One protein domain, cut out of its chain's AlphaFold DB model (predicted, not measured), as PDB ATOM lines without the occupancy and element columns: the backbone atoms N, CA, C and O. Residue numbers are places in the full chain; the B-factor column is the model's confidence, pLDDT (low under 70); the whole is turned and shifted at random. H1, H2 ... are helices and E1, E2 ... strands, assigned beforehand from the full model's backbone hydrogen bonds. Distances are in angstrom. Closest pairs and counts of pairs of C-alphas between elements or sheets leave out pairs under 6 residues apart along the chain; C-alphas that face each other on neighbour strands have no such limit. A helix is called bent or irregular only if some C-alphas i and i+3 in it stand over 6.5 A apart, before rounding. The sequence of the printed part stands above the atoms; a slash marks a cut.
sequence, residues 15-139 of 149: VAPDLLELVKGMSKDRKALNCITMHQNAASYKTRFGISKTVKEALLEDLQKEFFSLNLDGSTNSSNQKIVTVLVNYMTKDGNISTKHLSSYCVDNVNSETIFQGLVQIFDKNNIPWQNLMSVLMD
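Overview. This is residues 15 to 139 of the 149 residues of the protein "DUF4371 domain-containing protein" of Araneus ventricosus (UniProt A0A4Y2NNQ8). You will see a strongly twisted four-stranded sheet with H4 and the last part of the long helix H3 packed over one face, the other face bare, and an arm that reaches away from it. The arm is the rest of H3, whose residues 40 to 45 and 47 to 55 stand free, and beyond it the small helices H1 and H2, set at a corner far from the sheet. The 125 printed residues hold four named helices and four named strands, in the order H1 H2 H3 E1 E2 E3 H4 E4; the sheet's order is E3 E2 E1 E4, mixed, and the class is mixed, helices and strands. The whole is loose, with a radius of gyration of the C-alphas of 18.8 A and spans of 56 by 40 by 26 A.

Along the chain. Find C-alpha 15 at (239.457, 224.140, 230.637); from there H1 runs to residue 27, 18.2 A. H2 is residues 30 to 35. H3 starts at C-alpha 40, at (257.060, 221.301, 240.215), and runs 36.5 A to residue 65; it is neither bent nor irregular, but only just: C-alphas 48 and 51 are 6.4 A apart. Next come E1, residues 68 to 76, 26.2 A; E2, residues 82 to 91, 29.8 A; and E3, residues 97 to 107, 29.4 A. H4 is residues 112 to 125, 19.9 A, and E4, residues 133 to 138, ends at C-alpha 138, (245.318, 195.592, 218.142).

Arrangement. Begin at the sheet, where E1, E2 and E3 form a meander, each strand the antiparallel neighbour of the one before. Look for N 71 and O 87, 2.9 A, between E1 and E2, and N 86 and O 103, 2.8 A, between E2 and E3. E4 is parallel to E1, with N 72 and O 137 at 2.8 A. E3, H4 and E4 make a split strand-helix-strand unit, two strands running the same way with E2 and E1 between them; its crossover is right-handed. H3 and H4 are on the same face, in two layers with the sheet, at heights over the sheet of 9.4 A and 9.9 A. The closest C-alphas of H3 and E3 are Lys 56 and Leu 102, 7.6 A; those of H4 and E3 are Val 107 and Thr 114, 7.1 A. H3 and H4 are apart. H1 and H2 are close but not clearly touching, about perpendicular at 82 degrees, closest at the C-alphas of Met 26 and Leu 33, 6.3 A; neither is on the sheet. In H1, H2 and H4 every O i to N i+4 pair is within hydrogen-bond range; in H3, 19 of 22.

Size, cuts and confidence. The C-alphas farthest apart, those of Lys 31 and Asn 111, are 56.0 A apart. The printed part has no cut and no long link. Its mean pLDDT is 93.4, and no printed residue is under 70.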
ATOM      1  N   VAL A  15     239.292 224.310 229.181       96.88
ATOM      2  CA  VAL A  15     239.457 224.140 230.637       96.88
ATOM      3  C   VAL A  15     239.029 225.367 231.450       96.88
ATOM      4  O   VAL A  15     239.023 225.323 232.679       96.88
ATOM      5  N   ALA A  16     238.708 226.491 230.796       96.44
ATOM      6  CA  ALA A  16     238.433 227.749 231.486       96.44
ATOM      7  C   ALA A  16     237.238 227.684 232.462       96.44
ATOM      8  O   ALA A  16     237.387 228.220 233.564       96.44
ATOM      9  N   PRO A  17     236.090 227.048 232.130       96.81
ATOM     10  CA  PRO A  17     234.965 226.935 233.061       96.81
ATOM     11  C   PRO A  17     235.328 226.154 234.331       96.81
ATOM     12  O   PRO A  17     235.100 226.646 235.436       96.81
ATOM     13  N   ASP A  18     235.972 224.994 234.183       97.06
ATOM     14  CA  ASP A  18     236.360 224.141 235.313       97.06
ATOM     15  C   ASP A  18     237.424 224.813 236.189       97.06
ATOM     16  O   ASP A  18     237.349 224.790 237.419       97.06
ATOM     17  N   LEU A  19     238.399 225.484 235.564       95.75
ATOM     18  CA  LEU A  19     239.426 226.229 236.287       95.75
ATOM     19  C   LEU A  19     238.828 227.419 237.050       95.75
ATOM     20  O   LEU A  19     239.278 227.730 238.154       95.75
ATOM     21  N   LEU A  20     237.802 228.075 236.502       95.56
ATOM     22  CA  LEU A  20     237.096 229.145 237.198       95.56
ATOM     23  C   LEU A  20     236.376 228.620 238.448       95.56
ATOM     24  O   LEU A  20     236.472 229.250 239.504       95.56
ATOM     25  N   GLU A  21     235.698 227.474 238.358       96.88
ATOM     26  CA  GLU A  21     235.064 226.838 239.519       96.88
ATOM     27  C   GLU A  21     236.089 226.401 240.572       96.88
ATOM     28  O   GLU A  21     235.889 226.650 241.765       96.88
ATOM     29  N   LEU A  22     237.240 225.863 240.156       94.94
ATOM     30  CA  LEU A  22     238.341 225.546 241.068       94.94
ATOM     31  C   LEU A  22     238.836 226.793 241.814       94.94
ATOM     32  O   LEU A  22     238.952 226.772 243.040       94.94
ATOM     33  N   VAL A  23     239.083 227.899 241.103       92.94
ATOM     34  CA  VAL A  23     239.534 229.165 241.708       92.94
ATOM     35  C   VAL A  23     238.493 229.707 242.689       92.94
ATOM     36  O   VAL A  23     238.853 230.108 243.800       92.94
ATOM     37  N   LYS A  24     237.200 229.674 242.334       94.75
ATOM     38  CA  LYS A  24     236.115 230.040 243.258       94.75
ATOM     39  C   LYS A  24     236.133 229.155 244.503       94.75
ATOM     40  O   LYS A  24     236.052 229.677 245.612       94.75
ATOM     41  N   GLY A  25     236.285 227.840 244.341       95.44
ATOM     42  CA  GLY A  25     236.393 226.885 245.444       95.44
ATOM     43  C   GLY A  25     237.559 227.198 246.383       95.44
ATOM     44  O   GLY A  25     237.355 227.321 247.588       95.44
ATOM     45  N   MET A  26     238.753 227.415 245.830       93.06
ATOM     46  CA  MET A  26     239.961 227.762 246.589       93.06
ATOM     47  C   MET A  26     239.830 229.106 247.317       93.06
ATOM     48  O   MET A  26     240.341 229.263 248.423       93.06
ATOM     49  N   SER A  27     239.110 230.071 246.735       93.69
ATOM     50  CA  SER A  27     238.909 231.395 247.340       93.69
ATOM     51  C   SER A  27     238.063 231.382 248.622       93.69
ATOM     52  O   SER A  27     238.110 232.349 249.384       93.69
ATOM     53  N   LYS A  28     237.330 230.288 248.893       96.25
ATOM     54  CA  LYS A  28     236.508 230.134 250.105       96.25
ATOM     55  C   LYS A  28     237.346 230.093 251.385       96.25
ATOM     56  O   LYS A  28     236.874 230.545 252.421       96.25
ATOM     57  N   ASP A  29     238.584 229.602 251.310       95.69
ATOM     58  CA  ASP A  29     239.545 229.634 252.415       95.69
ATOM     59  C   ASP A  29     240.783 230.441 252.022       95.69
ATOM     60  O   ASP A  29     241.817 229.925 251.590       95.69
ATOM     61  N   ARG A  30     240.677 231.758 252.204       93.75
ATOM     62  CA  ARG A  30     241.763 232.689 251.896       93.75
ATOM     63  C   ARG A  30     243.026 232.423 252.722       93.75
ATOM     64  O   ARG A  30     244.119 232.708 252.240       93.75
ATOM     65  N   LYS A  31     242.901 231.902 253.951       94.94
ATOM     66  CA  LYS A  31     244.068 231.619 254.801       94.94
ATOM     67  C   LYS A  31     244.855 230.447 254.226       94.94
ATOM     68  O   LYS A  31     246.050 230.594 253.993       94.94
ATOM     69  N   ALA A  32     244.182 229.335 253.930       93.19
ATOM     70  CA  ALA A  32     244.819 228.184 253.298       93.19
ATOM     71  C   ALA A  32     245.391 228.539 251.919       93.19
ATOM     72  O   ALA A  32     246.535 228.193 251.623       93.19
ATOM     73  N   LEU A  33     244.638 229.291 251.105       93.56
ATOM     74  CA  LEU A  33     245.075 229.723 249.777       93.56
ATOM     75  C   LEU A  33     246.376 230.534 249.821       93.56
ATOM     76  O   LEU A  33     247.269 230.297 249.015       93.56
ATOM     77  N   ASN A  34     246.511 231.447 250.785       94.12
ATOM     78  CA  ASN A  34     247.718 232.261 250.944       94.12
ATOM     79  C   ASN A  34     248.937 231.460 251.435       94.12
ATOM     80  O   ASN A  34     250.067 231.912 251.266       94.12
ATOM     81  N   CYS A  35     248.722 230.304 252.063       93.19
ATOM     82  CA  CYS A  35     249.790 229.438 252.563       93.19
ATOM     83  C   CYS A  35     250.143 228.295 251.599       93.19
ATOM     84  O   CYS A  35     251.160 227.629 251.792       93.19
ATOM     85  N   ILE A  36     249.319 228.044 250.577       90.06
ATOM     86  CA  ILE A  36     249.562 226.981 249.604       90.06
ATOM     87  C   ILE A  36     250.797 227.309 248.763       90.06
ATOM     88  O   ILE A  36     250.905 228.359 248.135       90.06
ATOM     89  N   THR A  37     251.716 226.350 248.709       90.94
ATOM     90  CA  THR A  37     252.848 226.345 247.785       90.94
ATOM     91  C   THR A  37     252.899 224.998 247.079       90.94
ATOM     92  O   THR A  37     252.621 223.948 247.663       90.94
ATOM     93  N   MET A  38     253.220 225.011 245.788       92.00
ATOM     94  CA  MET A  38     253.342 223.789 245.005       92.00
ATOM     95  C   MET A  38     254.501 223.914 244.024       92.00
ATOM     96  O   MET A  38     254.378 224.487 242.946       92.00
ATOM     97  N   HIS A  39     255.647 223.364 244.415       95.06
ATOM     98  CA  HIS A  39     256.798 223.241 243.527       95.06
ATOM     99  C   HIS A  39     256.564 222.138 242.490       95.06
ATOM    100  O   HIS A  39     255.900 221.143 242.777       95.06
ATOM    101  N   GLN A  40     257.178 222.269 241.313       94.56
ATOM    102  CA  GLN A  40     257.060 221.301 240.215       94.56
ATOM    103  C   GLN A  40     257.359 219.858 240.657       94.56
ATOM    104  O   GLN A  40     256.586 218.946 240.367       94.56
ATOM    105  N   ASN A  41     258.436 219.650 241.422       95.44
ATOM    106  CA  ASN A  41     258.811 218.321 241.913       95.44
ATOM    107  C   ASN A  41     257.784 217.765 242.907       95.44
ATOM    108  O   ASN A  41     257.457 216.581 242.862       95.44
ATOM    109  N   ALA A  42     257.229 218.624 243.768       94.88
ATOM    110  CA  ALA A  42     256.187 218.234 244.710       94.88
ATOM    111  C   ALA A  42     254.877 217.884 243.986       94.88
ATOM    112  O   ALA A  42     254.238 216.898 244.345       94.88
ATOM    113  N   ALA A  43     254.503 218.647 242.951       95.25
ATOM    114  CA  ALA A  43     253.354 218.346 242.099       95.25
ATOM    115  C   ALA A  43     253.531 216.991 241.402       95.25
ATOM    116  O   ALA A  43     252.684 216.118 241.542       95.25
ATOM    117  N   SER A  44     254.670 216.781 240.733       95.19
ATOM    118  CA  SER A  44     254.992 215.519 240.054       95.19
ATOM    119  C   SER A  44     254.939 214.324 241.011       95.19
ATOM    120  O   SER A  44     254.271 213.328 240.733       95.19
ATOM    121  N   TYR A  45     255.560 214.449 242.187       94.88
ATOM    122  CA  TYR A  45     255.547 213.409 243.211       94.88
ATOM    123  C   TYR A  45     254.125 213.101 243.703       94.88
ATOM    124  O   TYR A  45     253.708 211.943 243.708       94.88
ATOM    125  N   LYS A  46     253.350 214.129 244.077       94.31
ATOM    126  CA  LYS A  46     251.973 213.962 244.569       94.31
ATOM    127  C   LYS A  46     251.052 213.371 243.501       94.31
ATOM    128  O   LYS A  46     250.228 212.521 243.825       94.31
ATOM    129  N   THR A  47     251.214 213.760 242.239       94.44
ATOM    130  CA  THR A  47     250.455 213.179 241.128       94.44
ATOM    131  C   THR A  47     250.826 211.715 240.920       94.44
ATOM    132  O   THR A  47     249.938 210.871 240.857       94.44
ATOM    133  N   ARG A  48     252.122 211.385 240.861       91.25
ATOM    134  CA  ARG A  48     252.595 210.023 240.569       91.25
ATOM    135  C   ARG A  48     252.319 209.031 241.695       91.25
ATOM    136  O   ARG A  48     251.921 207.905 241.424       91.25
ATOM    137  N   PHE A  49     252.564 209.423 242.940       91.12
ATOM    138  CA  PHE A  49     252.507 208.508 244.085       91.12
ATOM    139  C   PHE A  49     251.237 208.657 244.926       91.12
ATOM    140  O   PHE A  49     250.902 207.747 245.677       91.12
ATOM    141  N   GLY A  50     250.526 209.781 244.797       93.12
ATOM    142  CA  GLY A  50     249.226 210.003 245.428       93.12
ATOM    143  C   GLY A  50     248.087 209.754 244.446       93.12
ATOM    144  O   GLY A  50     247.489 208.684 244.440       93.12
ATOM    145  N   ILE A  51     247.810 210.737 243.585       93.25
ATOM    146  CA  ILE A  51     246.605 210.756 242.734       93.25
ATOM    147  C   ILE A  51     246.553 209.544 241.796       93.25
ATOM    148  O   ILE A  51     245.533 208.864 241.718       93.25
ATOM    149  N   SER A  52     247.655 209.242 241.107       91.44
ATOM    150  CA  SER A  52     247.719 208.129 240.157       91.44
ATOM    151  C   SER A  52     247.480 206.782 240.831       91.44
ATOM    152  O   SER A  52     246.874 205.917 240.206       91.44
ATOM    153  N   LYS A  53     247.897 206.612 242.093       91.06
ATOM    154  CA  LYS A  53     247.616 205.396 242.859       91.06
ATOM    155  C   LYS A  53     246.110 205.230 243.055       91.06
ATOM    156  O   LYS A  53     245.575 204.205 242.655       91.06
ATOM    157  N   THR A  54     245.431 206.261 243.556       92.75
ATOM    158  CA  THR A  54     243.979 206.227 243.792       92.75
ATOM    159  C   THR A  54     243.185 206.001 242.505       92.75
ATOM    160  O   THR A  54     242.292 205.162 242.470       92.75
ATOM    161  N   VAL A  55     243.526 206.714 241.425       92.31
ATOM    162  CA  VAL A  55     242.857 206.545 240.122       92.31
ATOM    163  C   VAL A  55     243.069 205.133 239.576       92.31
ATOM    164  O   VAL A  55     242.142 204.535 239.034       92.31
ATOM    165  N   LYS A  56     244.281 204.588 239.729       93.00
ATOM    166  CA  LYS A  56     244.604 203.240 239.266       93.00
ATOM    167  C   LYS A  56     243.888 202.172 240.086       93.00
ATOM    168  O   LYS A  56     243.346 201.254 239.494       93.00
ATOM    169  N   GLU A  57     243.862 202.287 241.410       94.12
ATOM    170  CA  GLU A  57     243.162 201.342 242.290       94.12
ATOM    171  C   GLU A  57     241.670 201.266 241.951       94.12
ATOM    172  O   GLU A  57     241.158 200.167 241.759       94.12
ATOM    173  N   ALA A  58     241.010 202.411 241.746       93.38
ATOM    174  CA  ALA A  58     239.609 202.448 241.327       93.38
ATOM    175  C   ALA A  58     239.374 201.724 239.988       93.38
ATOM    176  O   ALA A  58     238.434 200.945 239.865       93.38
ATOM    177  N   LEU A  59     240.254 201.935 238.999       95.38
ATOM    178  CA  LEU A  59     240.180 201.213 237.728       95.38
ATOM    179  C   LEU A  59     240.363 199.704 237.928       95.38
ATOM    180  O   LEU A  59     239.607 198.916 237.374       95.38
ATOM    181  N   LEU A  60     241.361 199.288 238.711       96.19
ATOM    182  CA  LEU A  60     241.645 197.871 238.945       96.19
ATOM    183  C   LEU A  60     240.489 197.158 239.651       96.19
ATOM    184  O   LEU A  60     240.179 196.025 239.293       96.19
ATOM    185  N   GLU A  61     239.832 197.816 240.607       95.31
ATOM    186  CA  GLU A  61     238.632 197.281 241.255       95.31
ATOM    187  C   GLU A  61     237.501 197.011 240.260       95.31
ATOM    188  O   GLU A  61     236.810 195.999 240.396       95.31
ATOM    189  N   ASP A  62     237.313 197.894 239.274       95.19
ATOM    190  CA  ASP A  62     236.326 197.695 238.213       95.19
ATOM    191  C   ASP A  62     236.736 196.506 237.319       95.19
ATOM    192  O   ASP A  62     235.937 195.599 237.105       95.19
ATOM    193  N   LEU A  63     237.999 196.427 236.872       96.56
ATOM    194  CA  LEU A  63     238.474 195.335 235.994       96.56
ATOM    195  C   LEU A  63     238.457 193.949 236.657       96.56
ATOM    196  O   LEU A  63     238.373 192.925 235.978       96.56
ATOM    197  N   GLN A  64     238.537 193.900 237.987       96.69
ATOM    198  CA  GLN A  64     238.421 192.655 238.745       96.69
ATOM    199  C   GLN A  64     236.994 192.095 238.776       96.69
ATOM    200  O   GLN A  64     236.818 190.898 239.006       96.69
ATOM    201  N   LYS A  65     235.977 192.933 238.550       94.88
ATOM    202  CA  LYS A  65     234.559 192.573 238.716       94.88
ATOM    203  C   LYS A  65     233.790 192.575 237.403       94.88
ATOM    204  O   LYS A  65     232.924 191.729 237.213       94.88
ATOM    205  N   GLU A  66     234.117 193.509 236.521       95.69
ATOM    206  CA  GLU A  66     233.382 193.773 235.293       95.69
ATOM    207  C   GLU A  66     234.093 193.192 234.071       95.69
ATOM    208  O   GLU A  66     235.318 193.056 234.037       95.69
ATOM    209  N   PHE A  67     233.314 192.900 233.031       97.19
ATOM    210  CA  PHE A  67     233.847 192.534 231.726       97.19
ATOM    211  C   PHE A  67     234.456 193.743 231.013       97.19
ATOM    212  O   PHE A  67     233.917 194.853 231.052       97.19
ATOM    213  N   PHE A  68     235.558 193.516 230.300       97.94
ATOM    214  CA  PHE A  68     236.263 194.577 229.591       97.94
ATOM    215  C   PHE A  68     236.911 194.091 228.294       97.94
ATOM    216  O   PHE A  68     237.118 192.897 228.076       97.94
ATOM    217  N   SER A  69     237.264 195.036 227.426       98.06
ATOM    218  CA  SER A  69     238.117 194.800 226.263       98.06
ATOM    219  C   SER A  69     239.393 195.626 226.337       98.06
ATOM    220  O   SER A  69     239.428 196.685 226.966       98.06
ATOM    221  N   LEU A  70     240.456 195.142 225.702       97.69
ATOM    222  CA  LEU A  70     241.729 195.853 225.614       97.69
ATOM    223  C   LEU A  70     241.907 196.480 224.238       97.69
ATOM    224  O   LEU A  70     241.592 195.846 223.236       97.69
ATOM    225  N   ASN A  71     242.516 197.664 224.194       96.25
ATOM    226  CA  ASN A  71     243.124 198.199 222.981       96.25
ATOM    227  C   ASN A  71     244.634 198.286 223.198       96.25
ATOM    228  O   ASN A  71     245.095 198.981 224.107       96.25
ATOM    229  N   LEU A  72     245.386 197.581 222.363       94.50
ATOM    230  CA  LEU A  72     246.839 197.564 222.381       94.50
ATOM    231  C   LEU A  72     247.367 198.401 221.223       94.50
ATOM    232  O   LEU A  72     247.001 198.163 220.073       94.50
ATOM    233  N   ASP A  73     248.249 199.341 221.539       91.88
ATOM    234  CA  ASP A  73     248.901 200.186 220.545       91.88
ATOM    235  C   ASP A  73     250.418 200.214 220.748       91.88
ATOM    236  O   ASP A  73     250.913 200.267 221.880       91.88
ATOM    237  N   GLY A  74     251.151 200.162 219.639       88.88
ATOM    238  CA  GLY A  74     252.605 200.184 219.602       88.88
ATOM    239  C   GLY A  74     253.110 201.542 219.133       88.88
ATOM    240  O   GLY A  74     252.819 201.981 218.027       88.88
ATOM    241  N   SER A  75     253.937 202.197 219.941       89.25
ATOM    242  CA  SER A  75     254.542 203.487 219.597       89.25
ATOM    243  C   SER A  75     256.060 203.453 219.753       89.25
ATOM    244  O   SER A  75     256.624 202.569 220.398       89.25
ATOM    245  N   THR A  76     256.750 204.403 219.125       89.06
ATOM    246  CA  THR A  76     258.198 204.590 219.291       89.06
ATOM    247  C   THR A  76     258.436 205.985 219.842       89.06
ATOM    248  O   THR A  76     257.935 206.955 219.275       89.06
ATOM    249  N   ASN A  77     259.167 206.099 220.949       86.00
ATOM    250  CA  ASN A  77     259.495 207.404 221.513       86.00
ATOM    251  C   ASN A  77     260.672 208.067 220.774       86.00
ATOM    252  O   ASN A  77     261.319 207.469 219.915       86.00
ATOM    253  N   SER A  78     260.984 209.311 221.144       87.38
ATOM    254  CA  SER A  78     262.097 210.080 220.567       87.38
ATOM    255  C   SER A  78     263.477 209.447 220.786       87.38
ATOM    256  O   SER A  78     264.414 209.768 220.063       87.38
ATOM    257  N   SER A  79     263.605 208.549 221.765       86.62
ATOM    258  CA  SER A  79     264.829 207.798 222.072       86.62
ATOM    259  C   SER A  79     264.870 206.430 221.380       86.62
ATOM    260  O   SER A  79     265.665 205.574 221.760       86.62
ATOM    261  N   ASN A  80     264.003 206.207 220.386       83.88
ATOM    262  CA  ASN A  80     263.854 204.960 219.636       83.88
ATOM    263  C   ASN A  80     263.450 203.734 220.482       83.88
ATOM    264  O   ASN A  80     263.560 202.597 220.026       83.88
ATOM    265  N   GLN A  81     262.953 203.946 221.703       88.31
ATOM    266  CA  GLN A  81     262.401 202.875 222.528       88.31
ATOM    267  C   GLN A  81     260.971 202.590 222.094       88.31
ATOM    268  O   GLN A  81     260.181 203.506 221.836       88.31
ATOM    269  N   LYS A  82     260.629 201.307 222.042       89.50
ATOM    270  CA  LYS A  82     259.297 200.850 221.674       89.50
ATOM    271  C   LYS A  82     258.436 200.782 222.925       89.50
ATOM    272  O   LYS A  82     258.841 200.203 223.928       89.50
ATOM    273  N   ILE A  83     257.269 201.410 222.873       92.25
ATOM    274  CA  ILE A  83     256.333 201.520 223.987       92.25
ATOM    275  C   ILE A  83     255.028 200.863 223.569       92.25
ATOM    276  O   ILE A  83     254.406 201.283 222.593       92.25
ATOM    277  N   VAL A  84     254.602 199.874 224.346       93.19
ATOM    278  CA  VAL A  84     253.269 199.285 224.237       93.19
ATOM    279  C   VAL A  84     252.355 200.027 225.197       93.19
ATOM    280  O   VAL A  84     252.646 200.129 226.391       93.19
ATOM    281  N   THR A  85     251.258 200.558 224.673       95.06
ATOM    282  CA  THR A  85     250.200 201.189 225.458       95.06
ATOM    283  C   THR A  85     248.989 200.276 225.501       95.06
ATOM    284  O   THR A  85     248.522 199.791 224.475       95.06
ATOM    285  N   VAL A  86     248.484 200.061 226.711       96.38
ATOM    286  CA  VAL A  86     247.323 199.228 226.998       96.38
ATOM    287  C   VAL A  86     246.209 200.138 227.488       96.38
ATOM    288  O   VAL A  86     246.283 200.710 228.583       96.38
ATOM    289  N   LEU A  87     245.175 200.278 226.668       97.44
ATOM    290  CA  LEU A  87     243.921 200.905 227.057       97.44
ATOM    291  C   LEU A  87     242.892 199.823 227.358       97.44
ATOM    292  O   LEU A  87     242.948 198.725 226.808       97.44
ATOM    293  N   VAL A  88     241.938 200.155 228.215       97.56
ATOM    294  CA  VAL A  88     240.829 199.284 228.576       97.56
ATOM    295  C   VAL A  88     239.511 199.992 228.319       97.56
ATOM    296  O   VAL A  88     239.357 201.163 228.670       97.56
ATOM    297  N   ASN A  89     238.570 199.288 227.701       97.38
ATOM    298  CA  ASN A  89     237.190 199.726 227.563       97.38
ATOM    299  C   ASN A  89     236.315 198.845 228.443       97.38
ATOM    300  O   ASN A  89     236.345 197.621 228.327       97.38
ATOM    301  N   TYR A  90     235.529 199.472 229.302       96.31
ATOM    302  CA  TYR A  90     234.594 198.779 230.176       96.31
ATOM    303  C   TYR A  90     233.357 199.645 230.401       96.31
ATOM    304  O   TYR A  90     233.373 200.857 230.148       96.31
ATOM    305  N   MET A  91     232.272 199.015 230.840       94.44
ATOM    306  CA  MET A  91     231.063 199.723 231.240       94.44
ATOM    307  C   MET A  91     231.243 200.239 232.667       94.44
ATOM    308  O   MET A  91     231.494 199.463 233.586       94.44
ATOM    309  N   THR A  92     231.141 201.551 232.860       90.00
ATOM    310  CA  THR A  92     231.162 202.148 234.195       90.00
ATOM    311  C   THR A  92     229.862 201.839 234.933       90.00
ATOM    312  O   THR A  92     228.850 201.485 234.327       90.00
ATOM    313  N   LYS A  93     229.859 202.046 236.253       87.56
ATOM    314  CA  LYS A  93     228.673 201.861 237.113       87.56
ATOM    315  C   LYS A  93     227.456 202.678 236.663       87.56
ATOM    316  O   LYS A  93     226.328 202.286 236.932       87.56
ATOM    317  N   ASP A  94     227.690 203.770 235.938       90.25
ATOM    318  CA  ASP A  94     226.647 204.637 235.384       90.25
ATOM    319  C   ASP A  94     226.102 204.140 234.027       90.25
ATOM    320  O   ASP A  94     225.317 204.832 233.385       90.25
ATOM    321  N   GLY A  95     226.541 202.966 233.555       90.38
ATOM    322  CA  GLY A  95     226.112 202.353 232.295       90.38
ATOM    323  C   GLY A  95     226.814 202.887 231.041       90.38
ATOM    324  O   GLY A  95     226.462 202.497 229.929       90.38
ATOM    325  N   ASN A  96     227.810 203.764 231.189       93.75
ATOM    326  CA  ASN A  96     228.539 204.350 230.064       93.75
ATOM    327  C   ASN A  96     229.783 203.530 229.716       93.75
ATOM    328  O   ASN A  96     230.493 203.065 230.601       93.75
ATOM    329  N   ILE A  97     230.110 203.411 228.429       93.81
ATOM    330  CA  ILE A  97     231.393 202.833 228.012       93.81
ATOM    331  C   ILE A  97     232.485 203.887 228.206       93.81
ATOM    332  O   ILE A  97     232.406 204.976 227.639       93.81
ATOM    333  N   SER A  98     233.516 203.559 228.983       94.38
ATOM    334  CA  SER A  98     234.683 204.422 229.169       94.38
ATOM    335  C   SER A  98     235.950 203.728 228.697       94.38
ATOM    336  O   SER A  98     236.262 202.622 229.127       94.38
ATOM    337  N   THR A  99     236.746 204.448 227.909       96.56
ATOM    338  CA  THR A  99     238.140 204.094 227.627       96.56
ATOM    339  C   THR A  99     239.036 204.685 228.708       96.56
ATOM    340  O   THR A  99     238.976 205.889 228.974       96.56
ATOM    341  N   LYS A 100     239.870 203.864 229.345       96.12
ATOM    342  CA  LYS A 100     240.867 204.298 230.331       96.12
ATOM    343  C   LYS A 100     242.244 203.763 229.969       96.12
ATOM    344  O   LYS A 100     242.381 202.715 229.345       96.12
ATOM    345  N   HIS A 101     243.275 204.486 230.385       95.75
ATOM    346  CA  HIS A 101     244.649 203.999 230.321       95.75
ATOM    347  C   HIS A 101     244.894 203.009 231.463       95.75
ATOM    348  O   HIS A 101     244.651 203.349 232.621       95.75
ATOM    349  N   LEU A 102     245.355 201.799 231.139       96.00
ATOM    350  CA  LEU A 102     245.714 200.788 232.136       96.00
ATOM    351  C   LEU A 102     247.215 200.818 232.438       96.00
ATOM    352  O   LEU A 102     247.634 200.828 233.600       96.00
ATOM    353  N   SER A 103     248.039 200.794 231.389       94.69
ATOM    354  CA  SER A 103     249.495 200.771 231.515       94.69
ATOM    355  C   SER A 103     250.181 201.160 230.208       94.69
ATOM    356  O   SER A 103     249.655 200.910 229.128       94.69
ATOM    357  N   SER A 104     251.393 201.703 230.313       93.88
ATOM    358  CA  SER A 104     252.339 201.775 229.197       93.88
ATOM    359  C   SER A 104     253.691 201.259 229.670       93.88
ATOM    360  O   SER A 104     254.129 201.604 230.770       93.88
ATOM    361  N   TYR A 105     254.349 200.438 228.858       91.94
ATOM    362  CA  TYR A 105     255.651 199.862 229.187       91.94
ATOM    363  C   TYR A 105     256.563 199.817 227.966       91.94
ATOM    364  O   TYR A 105     256.106 199.683 226.831       91.94
ATOM    365  N   CYS A 106     257.862 199.959 228.219       90.19
ATOM    366  CA  CYS A 106     258.879 199.822 227.188       90.19
ATOM    367  C   CYS A 106     259.191 198.345 226.947       90.19
ATOM    368  O   CYS A 106     259.214 197.548 227.885       90.19
ATOM    369  N   VAL A 107     259.481 198.011 225.696       84.94
ATOM    370  CA  VAL A 107     259.976 196.703 225.264       84.94
ATOM    371  C   VAL A 107     261.228 196.927 224.428       84.94
ATOM    372  O   VAL A 107     261.193 197.675 223.453       84.94
ATOM    373  N   ASP A 108     262.333 196.292 224.820       76.69
ATOM    374  CA  ASP A 108     263.617 196.439 224.123       76.69
ATOM    375  C   ASP A 108     263.595 195.718 222.766       76.69
ATOM    376  O   ASP A 108     263.964 196.293 221.745       76.69
ATOM    377  N   ASN A 109     263.070 194.487 222.745       78.62
ATOM    378  CA  ASN A 109     262.809 193.710 221.536       78.62
ATOM    379  C   ASN A 109     261.304 193.483 221.405       78.62
ATOM    380  O   ASN A 109     260.704 192.784 222.225       78.62
ATOM    381  N   VAL A 110     260.685 194.073 220.383       76.56
ATOM    382  CA  VAL A 110     259.242 193.926 220.159       76.56
ATOM    383  C   VAL A 110     259.002 192.677 219.333       76.56
ATOM    384  O   VAL A 110     259.247 192.655 218.130       76.56
ATOM    385  N   ASN A 111     258.513 191.638 219.993       86.25
ATOM    386  CA  ASN A 111     257.910 190.484 219.354       86.25
ATOM    387  C   ASN A 111     256.600 190.160 220.093       86.25
ATOM    388  O   ASN A 111     256.309 190.731 221.148       86.25
ATOM    389  N   SER A 112     255.785 189.274 219.529       87.31
ATOM    390  CA  SER A 112     254.495 188.913 220.125       87.31
ATOM    391  C   SER A 112     254.633 188.356 221.541       87.31
ATOM    392  O   SER A 112     253.795 188.637 222.395       87.31
ATOM    393  N   GLU A 113     255.708 187.611 221.801       90.00
ATOM    394  CA  GLU A 113     256.001 187.004 223.098       90.00
ATOM    395  C   GLU A 113     256.260 188.078 224.165       90.00
ATOM    396  O   GLU A 113     255.643 188.051 225.226       90.00
ATOM    397  N   THR A 114     257.107 189.074 223.888       90.62
ATOM    398  CA  THR A 114     257.422 190.141 224.855       90.62
ATOM    399  C   THR A 114     256.220 191.039 225.130       90.62
ATOM    400  O   THR A 114     256.016 191.471 226.267       90.62
ATOM    401  N   ILE A 115     255.378 191.281 224.121       91.06
ATOM    402  CA  ILE A 115     254.109 191.993 224.299       91.06
ATOM    403  C   ILE A 115     253.173 191.183 225.202       91.06
ATOM    404  O   ILE A 115     252.666 191.726 226.186       91.06
ATOM    405  N   PHE A 116     252.980 189.895 224.902       92.25
ATOM    406  CA  PHE A 116     252.111 189.011 225.674       92.25
ATOM    407  C   PHE A 116     252.581 188.869 227.125       92.25
ATOM    408  O   PHE A 116     251.788 189.047 228.046       92.25
ATOM    409  N   GLN A 117     253.877 188.660 227.353       93.38
ATOM    410  CA  GLN A 117     254.459 188.598 228.694       93.38
ATOM    411  C   GLN A 117     254.258 189.903 229.473       93.38
ATOM    412  O   GLN A 117     253.960 189.864 230.667       93.38
ATOM    413  N   GLY A 118     254.362 191.061 228.813       93.38
ATOM    414  CA  GLY A 118     254.046 192.348 229.432       93.38
ATOM    415  C   GLY A 118     252.588 192.437 229.898       93.38
ATOM    416  O   GLY A 118     252.324 192.917 231.002       93.38
ATOM    417  N   LEU A 119     251.644 191.910 229.111       94.69
ATOM    418  CA  LEU A 119     250.237 191.814 229.512       94.69
ATOM    419  C   LEU A 119     250.031 190.846 230.674       94.69
ATOM    420  O   LEU A 119     249.344 191.207 231.627       94.69
ATOM    421  N   VAL A 120     250.666 189.672 230.642       95.94
ATOM    422  CA  VAL A 120     250.623 188.701 231.746       95.94
ATOM    423  C   VAL A 120     251.110 189.329 233.044       95.94
ATOM    424  O   VAL A 120     250.405 189.295 234.047       95.94
ATOM    425  N   GLN A 121     252.246 190.025 233.010       96.56
ATOM    426  CA  GLN A 121     252.759 190.733 234.182       96.56
ATOM    427  C   GLN A 121     251.793 191.806 234.694       96.56
ATOM    428  O   GLN A 121     251.679 191.997 235.905       96.56
ATOM    429  N   ILE A 122     251.100 192.525 233.804       96.31
ATOM    430  CA  ILE A 122     250.076 193.497 234.205       96.31
ATOM    431  C   ILE A 122     248.899 192.782 234.875       96.31
ATOM    432  O   ILE A 122     248.452 193.237 235.927       96.31
ATOM    433  N   PHE A 123     248.403 191.688 234.305       97.44
ATOM    434  CA  PHE A 123     247.248 190.972 234.840       97.44
ATOM    435  C   PHE A 123     247.569 190.345 236.195       97.44
ATOM    436  O   PHE A 123     246.893 190.649 237.178       97.44
ATOM    437  N   ASP A 124     248.660 189.586 236.280       97.12
ATOM    438  CA  ASP A 124     249.066 188.873 237.490       97.12
ATOM    439  C   ASP A 124     249.378 189.842 238.634       97.12
ATOM    440  O   ASP A 124     248.870 189.697 239.745       97.12
ATOM    441  N   LYS A 125     250.154 190.903 238.365       96.50
ATOM    442  CA  LYS A 125     250.532 191.883 239.396       96.50
ATOM    443  C   LYS A 125     249.332 192.609 240.000       96.50
ATOM    444  O   LYS A 125     249.402 193.043 241.148       96.50
ATOM    445  N   ASN A 126     248.276 192.811 239.215       95.88
ATOM    446  CA  ASN A 126     247.096 193.562 239.639       95.88
ATOM    447  C   ASN A 126     245.881 192.653 239.909       95.88
ATOM    448  O   ASN A 126     244.780 193.165 240.116       95.88
ATOM    449  N   ASN A 127     246.080 191.328 239.935       96.88
ATOM    450  CA  ASN A 127     245.039 190.314 240.126       96.88
ATOM    451  C   ASN A 127     243.838 190.489 239.179       96.88
ATOM    452  O   ASN A 127     242.695 190.334 239.600       96.88
ATOM    453  N   ILE A 128     244.082 190.862 237.920       97.81
ATOM    454  CA  ILE A 128     243.018 191.040 236.923       97.81
ATOM    455  C   ILE A 128     242.629 189.656 236.379       97.81
ATOM    456  O   ILE A 128     243.481 188.978 235.801       97.81
ATOM    457  N   PRO A 129     241.366 189.213 236.522       97.50
ATOM    458  CA  PRO A 129     240.943 187.910 236.033       97.50
ATOM    459  C   PRO A 129     240.899 187.872 234.504       97.50
ATOM    460  O   PRO A 129     240.167 188.633 233.872       97.50
ATOM    461  N   TRP A 130     241.602 186.916 233.900       97.38
ATOM    462  CA  TRP A 130     241.547 186.685 232.450       97.38
ATOM    463  C   TRP A 130     240.140 186.368 231.939       97.38
ATOM    464  O   TRP A 130     239.797 186.741 230.826       97.38
ATOM    465  N   GLN A 131     239.305 185.732 232.762       97.69
ATOM    466  CA  GLN A 131     237.913 185.415 232.424       97.69
ATOM    467  C   GLN A 131     237.034 186.657 232.187       97.69
ATOM    468  O   GLN A 131     235.989 186.544 231.556       97.69
ATOM    469  N   ASN A 132     237.453 187.830 232.678       97.50
ATOM    470  CA  ASN A 132     236.746 189.092 232.466       97.50
ATOM    471  C   ASN A 132     237.150 189.769 231.140       97.50
ATOM    472  O   ASN A 132     236.490 190.715 230.703       97.50
ATOM    473  N   LEU A 133     238.223 189.305 230.492       97.88
ATOM    474  CA  LEU A 133     238.674 189.831 229.210       97.88
ATOM    475  C   LEU A 133     237.808 189.272 228.075       97.88
ATOM    476  O   LEU A 133     237.881 188.095 227.737       97.88
ATOM    477  N   MET A 134     237.025 190.146 227.449       97.19
ATOM    478  CA  MET A 134     236.094 189.790 226.374       97.19
ATOM    479  C   MET A 134     236.734 189.828 224.989       97.19
ATOM    480  O   MET A 134     236.431 189.001 224.131       97.19
ATOM    481  N   SER A 135     237.575 190.827 224.732       96.38
ATOM    482  CA  SER A 135     238.201 191.009 223.425       96.38
ATOM    483  C   SER A 135     239.465 191.853 223.507       96.38
ATOM    484  O   SER A 135     239.664 192.634 224.440       96.38
ATOM    485  N   VAL A 136     240.323 191.693 222.502       95.00
ATOM    486  CA  VAL A 136     241.544 192.478 222.337       95.00
ATOM    487  C   VAL A 136     241.538 193.082 220.939       95.00
ATOM    488  O   VAL A 136     241.462 192.365 219.944       95.00
ATOM    489  N   LEU A 137     241.618 194.404 220.878       94.62
ATOM    490  CA  LEU A 137     241.835 195.175 219.668       94.62
ATOM    491  C   LEU A 137     243.317 195.536 219.577       94.62
ATOM    492  O   LEU A 137     243.899 196.055 220.526       94.62
ATOM    493  N   MET A 138     243.923 195.273 218.431       91.00
ATOM    494  CA  MET A 138     245.318 195.592 218.142       91.00
ATOM    495  C   MET A 138     245.454 195.959 216.669       91.00
ATOM    496  O   MET A 138     244.576 195.633 215.862       91.00
ATOM    497  N   ASP A 139     246.535 196.651 216.319       86.19
ATOM    498  CA  ASP A 139     246.822 196.961 214.925       86.19
ATOM    499  C   ASP A 139     247.105 195.690 214.098       86.19
ATOM    500  O   ASP A 139     247.242 194.565 214.591       86.19
TER     501      ASP A 139